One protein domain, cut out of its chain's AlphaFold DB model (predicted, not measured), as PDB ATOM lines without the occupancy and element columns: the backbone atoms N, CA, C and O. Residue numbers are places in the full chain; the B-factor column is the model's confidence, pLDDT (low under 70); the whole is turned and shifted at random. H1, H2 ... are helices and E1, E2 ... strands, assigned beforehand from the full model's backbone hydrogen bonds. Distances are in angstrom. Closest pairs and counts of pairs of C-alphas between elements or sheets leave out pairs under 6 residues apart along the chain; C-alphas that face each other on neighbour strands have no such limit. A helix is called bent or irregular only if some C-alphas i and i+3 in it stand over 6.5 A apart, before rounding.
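AT A GLANCE: This is residues 580 to 628 of the 637 residues of an uncharacterized protein of Cinara cedri (UniProt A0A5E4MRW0). Look for a long hairpin of two strands, E1 and bent E2, with one short helix, H1, at the end where E1 begins; before H1, residues 584 to 585 pair beside E1. The printed part has 49 residues, with one named helix and two named strands in the order H1, E1, E2 along the chain; the sheet, order E1 - E2, is antiparallel, and the class is mixed, helices and strands. The whole is loose, radius of gyration of the C-alphas 12.5 A, spanning 35 by 24 by 15 A.

HOW THE PARTS SIT: Residues 584 to 585 pair antiparallel with 605 to 606 of E1, residues 601 to 609. In H1, residues 590 to 598, every O i to N i+4 pair is within hydrogen-bond range. The closest C-alphas of H1 and E1 are Leu 596 and Arg 602, 6.6 A. E2, residues 615 to 624, is antiparallel to E1 at 160 degrees; N 621 and O 605 are 2.8 A apart, within hydrogen-bond range. H1 and E2 are apart.

IN THESE COORDINATES: Find C-alpha 590 at (21.472, -17.549, -24.581); H1 runs 12.0 A. E1 runs 22.3 A. E2 runs 24.7 A, bends by 67 degrees at residue 618, and ends at (15.977, -2.364, -33.022).

THE WHOLE: The farthest C-alphas, Asn 614 and Pro 628, are 36.8 A apart. The printed part has no cut; both links are tight. pLDDT is under 70 at 580 to 582, 611, 616 to 619 and 623 to 628.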
ATOM      1  N   ARG A 580      -3.772 -11.545 -40.638       56.66
ATOM      2  CA  ARG A 580      -2.441 -10.924 -40.730       56.66
ATOM      3  C   ARG A 580      -1.383 -11.957 -40.311       56.66
ATOM      4  O   ARG A 580      -1.601 -12.606 -39.284       56.66
ATOM      5  N   PRO A 581      -0.251 -12.099 -41.026       59.94
ATOM      6  CA  PRO A 581       0.828 -12.976 -40.587       59.94
ATOM      7  C   PRO A 581       1.343 -12.503 -39.224       59.94
ATOM      8  O   PRO A 581       1.769 -11.357 -39.069       59.94
ATOM      9  N   VAL A 582       1.255 -13.372 -38.216       69.50
ATOM     10  CA  VAL A 582       1.782 -13.108 -36.872       69.50
ATOM     11  C   VAL A 582       3.274 -13.447 -36.892       69.50
ATOM     12  O   VAL A 582       3.595 -14.608 -37.141       69.50
ATOM     13  N   PRO A 583       4.191 -12.489 -36.642       75.31
ATOM     14  CA  PRO A 583       5.620 -12.780 -36.632       75.31
ATOM     15  C   PRO A 583       5.948 -13.775 -35.519       75.31
ATOM     16  O   PRO A 583       5.670 -13.513 -34.344       75.31
ATOM     17  N   THR A 584       6.533 -14.913 -35.876       78.94
ATOM     18  CA  THR A 584       6.934 -15.938 -34.909       78.94
ATOM     19  C   THR A 584       8.247 -15.507 -34.250       78.94
ATOM     20  O   THR A 584       9.173 -15.085 -34.949       78.94
ATOM     21  N   PRO A 585       8.365 -15.529 -32.909       80.56
ATOM     22  CA  PRO A 585       9.642 -15.255 -32.260       80.56
ATOM     23  C   PRO A 585      10.631 -16.364 -32.628       80.56
ATOM     24  O   PRO A 585      10.288 -17.543 -32.568       80.56
ATOM     25  N   VAL A 586      11.852 -15.993 -33.013       86.25
ATOM     26  CA  VAL A 586      12.910 -16.975 -33.270       86.25
ATOM     27  C   VAL A 586      13.424 -17.489 -31.931       86.25
ATOM     28  O   VAL A 586      13.826 -16.696 -31.073       86.25
ATOM     29  N   GLU A 587      13.411 -18.807 -31.745       81.38
ATOM     30  CA  GLU A 587      14.111 -19.432 -30.627       81.38
ATOM     31  C   GLU A 587      15.621 -19.296 -30.856       81.38
ATOM     32  O   GLU A 587      16.130 -19.544 -31.945       81.38
ATOM     33  N   LEU A 588      16.317 -18.795 -29.839       81.75
ATOM     34  CA  LEU A 588      17.726 -18.411 -29.889       81.75
ATOM     35  C   LEU A 588      18.395 -18.893 -28.607       81.75
ATOM     36  O   LEU A 588      17.836 -18.687 -27.528       81.75
ATOM     37  N   ASP A 589      19.599 -19.444 -28.697       86.62
ATOM     38  CA  ASP A 589      20.388 -19.789 -27.510       86.62
ATOM     39  C   ASP A 589      20.787 -18.544 -26.714       86.62
ATOM     40  O   ASP A 589      20.929 -17.451 -27.265       86.62
ATOM     41  N   ASP A 590      21.068 -18.690 -25.416       82.81
ATOM     42  CA  ASP A 590      21.472 -17.549 -24.581       82.81
ATOM     43  C   ASP A 590      22.765 -16.872 -25.065       82.81
ATOM     44  O   ASP A 590      22.879 -15.649 -24.990       82.81
ATOM     45  N   GLN A 591      23.697 -17.622 -25.668       82.81
ATOM     46  CA  GLN A 591      24.873 -17.036 -26.324       82.81
ATOM     47  C   GLN A 591      24.493 -16.190 -27.551       82.81
ATOM     48  O   GLN A 591      25.005 -15.081 -27.718       82.81
ATOM     49  N   GLN A 592      23.560 -16.668 -28.381       83.00
ATOM     50  CA  GLN A 592      23.062 -15.940 -29.553       83.00
ATOM     51  C   GLN A 592      22.276 -14.693 -29.123       83.00
ATOM     52  O   GLN A 592      22.527 -13.598 -29.630       83.00
ATOM     53  N   ARG A 593      21.386 -14.828 -28.125       82.69
ATOM     54  CA  ARG A 593      20.668 -13.713 -27.485       82.69
ATOM     55  C   ARG A 593      21.638 -12.664 -26.949       82.69
ATOM     56  O   ARG A 593      21.417 -11.476 -27.165       82.69
ATOM     57  N   GLN A 594      22.720 -13.071 -26.284       82.56
ATOM     58  CA  GLN A 594      23.682 -12.139 -25.695       82.56
ATOM     59  C   GLN A 594      24.582 -11.465 -26.746       82.56
ATOM     60  O   GLN A 594      24.877 -10.276 -26.607       82.56
ATOM     61  N   PHE A 595      24.944 -12.160 -27.831       81.19
ATOM     62  CA  PHE A 595      25.630 -11.563 -28.985       81.19
ATOM     63  C   PHE A 595      24.749 -10.528 -29.703       81.19
ATOM     64  O   PHE A 595      25.181  -9.397 -29.929       81.19
ATOM     65  N   LEU A 596      23.489 -10.867 -29.989       83.56
ATOM     66  CA  LEU A 596      22.520  -9.947 -30.593       83.56
ATOM     67  C   LEU A 596      22.231  -8.746 -29.674       83.56
ATOM     68  O   LEU A 596      22.248  -7.601 -30.130       83.56
ATOM     69  N   ALA A 597      22.086  -8.968 -28.363       78.44
ATOM     70  CA  ALA A 597      21.870  -7.898 -27.388       78.44
ATOM     71  C   ALA A 597      23.076  -6.951 -27.253       78.44
ATOM     72  O   ALA A 597      22.883  -5.751 -27.034       78.44
ATOM     73  N   ALA A 598      24.310  -7.441 -27.430       76.00
ATOM     74  CA  ALA A 598      25.501  -6.590 -27.501       76.00
ATOM     75  C   ALA A 598      25.457  -5.625 -28.704       76.00
ATOM     76  O   ALA A 598      25.950  -4.502 -28.604       76.00
ATOM     77  N   GLN A 599      24.796  -6.041 -29.789       76.19
ATOM     78  CA  GLN A 599      24.557  -5.278 -31.019       76.19
ATOM     79  C   GLN A 599      23.235  -4.472 -30.981       76.19
ATOM     80  O   GLN A 599      22.838  -3.873 -31.976       76.19
ATOM     81  N   GLY A 600      22.534  -4.441 -29.837       80.31
ATOM     82  CA  GLY A 600      21.271  -3.708 -29.645       80.31
ATOM     83  C   GLY A 600      20.001  -4.440 -30.105       80.31
ATOM     84  O   GLY A 600      18.899  -3.924 -29.924       80.31
ATOM     85  N   ILE A 601      20.130  -5.651 -30.650       79.94
ATOM     86  CA  ILE A 601      19.017  -6.484 -31.120       79.94
ATOM     87  C   ILE A 601      18.504  -7.318 -29.939       79.94
ATOM     88  O   ILE A 601      19.214  -8.185 -29.437       79.94
ATOM     89  N   ARG A 602      17.269  -7.073 -29.478       74.81
ATOM     90  CA  ARG A 602      16.662  -7.851 -28.372       74.81
ATOM     91  C   ARG A 602      15.655  -8.905 -28.817       74.81
ATOM     92  O   ARG A 602      15.481  -9.894 -28.113       74.81
ATOM     93  N   HIS A 603      15.001  -8.697 -29.959       78.38
ATOM     94  CA  HIS A 603      14.020  -9.630 -30.503       78.38
ATOM     95  C   HIS A 603      14.237  -9.794 -32.005       78.38
ATOM     96  O   HIS A 603      14.331  -8.808 -32.744       78.38
ATOM     97  N   LEU A 604      14.309 -11.053 -32.422       83.38
ATOM     98  CA  LEU A 604      14.348 -11.490 -33.806       83.38
ATOM     99  C   LEU A 604      13.044 -12.241 -34.072       83.38
ATOM    100  O   LEU A 604      12.701 -13.160 -33.326       83.38
ATOM    101  N   TYR A 605      12.322 -11.842 -35.114       84.44
ATOM    102  CA  TYR A 605      11.107 -12.523 -35.546       84.44
ATOM    103  C   TYR A 605      11.303 -13.099 -36.944       84.44
ATOM    104  O   TYR A 605      11.946 -12.481 -37.793       84.44
ATOM    105  N   ARG A 606      10.728 -14.273 -37.181       82.06
ATOM    106  CA  ARG A 606      10.621 -14.908 -38.491       82.06
ATOM    107  C   ARG A 606       9.251 -14.572 -39.081       82.06
ATOM    108  O   ARG A 606       8.256 -14.466 -38.360       82.06
ATOM    109  N   VAL A 607       9.212 -14.340 -40.390       79.06
ATOM    110  CA  VAL A 607       7.974 -14.078 -41.133       79.06
ATOM    111  C   VAL A 607       7.955 -14.970 -42.368       79.06
ATOM    112  O   VAL A 607       8.623 -14.693 -43.361       79.06
ATOM    113  N   ASP A 608       7.192 -16.056 -42.273       75.12
ATOM    114  CA  ASP A 608       7.062 -17.074 -43.322       75.12
ATOM    115  C   ASP A 608       6.051 -16.714 -44.421       75.12
ATOM    116  O   ASP A 608       6.073 -17.320 -45.489       75.12
ATOM    117  N   TYR A 609       5.172 -15.734 -44.180       74.06
ATOM    118  CA  TYR A 609       4.073 -15.380 -45.084       74.06
ATOM    119  C   TYR A 609       3.921 -13.866 -45.251       74.06
ATOM    120  O   TYR A 609       4.085 -13.109 -44.291       74.06
ATOM    121  N   ASP A 610       3.557 -13.421 -46.456       71.75
ATOM    122  CA  ASP A 610       3.206 -12.022 -46.724       71.75
ATOM    123  C   ASP A 610       1.764 -11.673 -46.295       71.75
ATOM    124  O   ASP A 610       1.013 -12.501 -45.777       71.75
ATOM    125  N   GLN A 611       1.356 -10.413 -46.490       64.31
ATOM    126  CA  GLN A 611       0.013  -9.939 -46.120       64.31
ATOM    127  C   GLN A 611      -1.118 -10.527 -46.989       64.31
ATOM    128  O   GLN A 611      -2.286 -10.405 -46.623       64.31
ATOM    129  N   SER A 612      -0.779 -11.160 -48.112       71.75
ATOM    130  CA  SER A 612      -1.676 -11.923 -48.991       71.75
ATOM    131  C   SER A 612      -1.680 -13.429 -48.683       71.75
ATOM    132  O   SER A 612      -2.489 -14.155 -49.255       71.75
ATOM    133  N   GLY A 613      -0.826 -13.897 -47.766       71.06
ATOM    134  CA  GLY A 613      -0.697 -15.305 -47.395       71.06
ATOM    135  C   GLY A 613       0.211 -16.131 -48.312       71.06
ATOM    136  O   GLY A 613       0.244 -17.350 -48.163       71.06
ATOM    137  N   ASN A 614       0.964 -15.512 -49.231       73.94
ATOM    138  CA  ASN A 614       1.976 -16.240 -50.001       73.94
ATOM    139  C   ASN A 614       3.170 -16.569 -49.098       73.94
ATOM    140  O   ASN A 614       3.546 -15.746 -48.261       73.94
ATOM    141  N   VAL A 615       3.801 -17.726 -49.308       71.44
ATOM    142  CA  VAL A 615       5.066 -18.078 -48.642       71.44
ATOM    143  C   VAL A 615       6.153 -17.092 -49.079       71.44
ATOM    144  O   VAL A 615       6.430 -16.957 -50.272       71.44
ATOM    145  N   LEU A 616       6.773 -16.408 -48.120       68.00
ATOM    146  CA  LEU A 616       7.913 -15.530 -48.372       68.00
ATOM    147  C   LEU A 616       9.224 -16.331 -48.414       68.00
ATOM    148  O   LEU A 616       9.372 -17.310 -47.680       68.00
ATOM    149  N   PRO A 617      10.233 -15.891 -49.194       68.56
ATOM    150  CA  PRO A 617      11.604 -16.333 -48.964       68.56
ATOM    151  C   PRO A 617      12.009 -15.963 -47.531       68.56
ATOM    152  O   PRO A 617      11.672 -14.874 -47.066       68.56
ATOM    153  N   LEU A 618      12.725 -16.864 -46.849       67.31
ATOM    154  CA  LEU A 618      12.993 -16.828 -45.405       67.31
ATOM    155  C   LEU A 618      13.407 -15.425 -44.909       67.31
ATOM    156  O   LEU A 618      14.553 -15.005 -45.073       67.31
ATOM    157  N   THR A 619      12.447 -14.690 -44.338       69.25
ATOM    158  CA  THR A 619      12.593 -13.266 -44.006       69.25
ATOM    159  C   THR A 619      12.657 -13.079 -42.500       69.25
ATOM    160  O   THR A 619      11.757 -13.488 -41.759       69.25
ATOM    161  N   TYR A 620      13.715 -12.403 -42.056       77.62
ATOM    162  CA  TYR A 620      13.932 -12.069 -40.656       77.62
ATOM    163  C   TYR A 620      13.675 -10.587 -40.399       77.62
ATOM    164  O   TYR A 620      14.063  -9.712 -41.180       77.62
ATOM    165  N   VAL A 621      13.016 -10.323 -39.274       75.06
ATOM    166  CA  VAL A 621      12.540  -9.007 -38.860       75.06
ATOM    167  C   VAL A 621      13.183  -8.635 -37.529       75.06
ATOM    168  O   VAL A 621      12.963  -9.281 -36.502       75.06
ATOM    169  N   LEU A 622      13.994  -7.578 -37.560       77.31
ATOM    170  CA  LEU A 622      14.740  -7.077 -36.409       77.31
ATOM    171  C   LEU A 622      13.969  -5.974 -35.684       77.31
ATOM    172  O   LEU A 622      13.651  -4.942 -36.279       77.31
ATOM    173  N   ALA A 623      13.753  -6.151 -34.377       69.31
ATOM    174  CA  ALA A 623      13.295  -5.083 -33.493       69.31
ATOM    175  C   ALA A 623      14.503  -4.347 -32.882       69.31
ATOM    176  O   ALA A 623      15.069  -4.775 -31.872       69.31
ATOM    177  N   LEU A 624      14.897  -3.230 -33.504       53.06
ATOM    178  CA  LEU A 624      15.977  -2.364 -33.022       53.06
ATOM    179  C   LEU A 624      15.419  -1.312 -32.054       53.06
ATOM    180  O   LEU A 624      14.876  -0.291 -32.478       53.06
ATOM    181  N   ASP A 625      15.549  -1.534 -30.746       49.84
ATOM    182  CA  ASP A 625      15.088  -0.563 -29.748       49.84
ATOM    183  C   ASP A 625      15.984   0.686 -29.774       49.84
ATOM    184  O   ASP A 625      17.087   0.695 -29.232       49.84
ATOM    185  N   GLY A 626      15.510   1.753 -30.428       45.03
ATOM    186  CA  GLY A 626      16.256   2.994 -30.682       45.03
ATOM    187  C   GLY A 626      16.523   3.858 -29.446       45.03
ATOM    188  O   GLY A 626      16.794   5.051 -29.574       45.03
ATOM    189  N   ARG A 627      16.412   3.288 -28.244       42.25
ATOM    190  CA  ARG A 627      16.754   3.949 -26.989       42.25
ATOM    191  C   ARG A 627      18.279   4.001 -26.843       42.25
ATOM    192  O   ARG A 627      18.895   2.950 -26.662       42.25
ATOM    193  N   PRO A 628      18.915   5.192 -26.863       41.94
ATOM    194  CA  PRO A 628      20.309   5.289 -26.450       41.94
ATOM    195  C   PRO A 628      20.419   4.783 -25.010       41.94
ATOM    196  O   PRO A 628      19.529   5.044 -24.195       41.94
TER     197      PRO A 628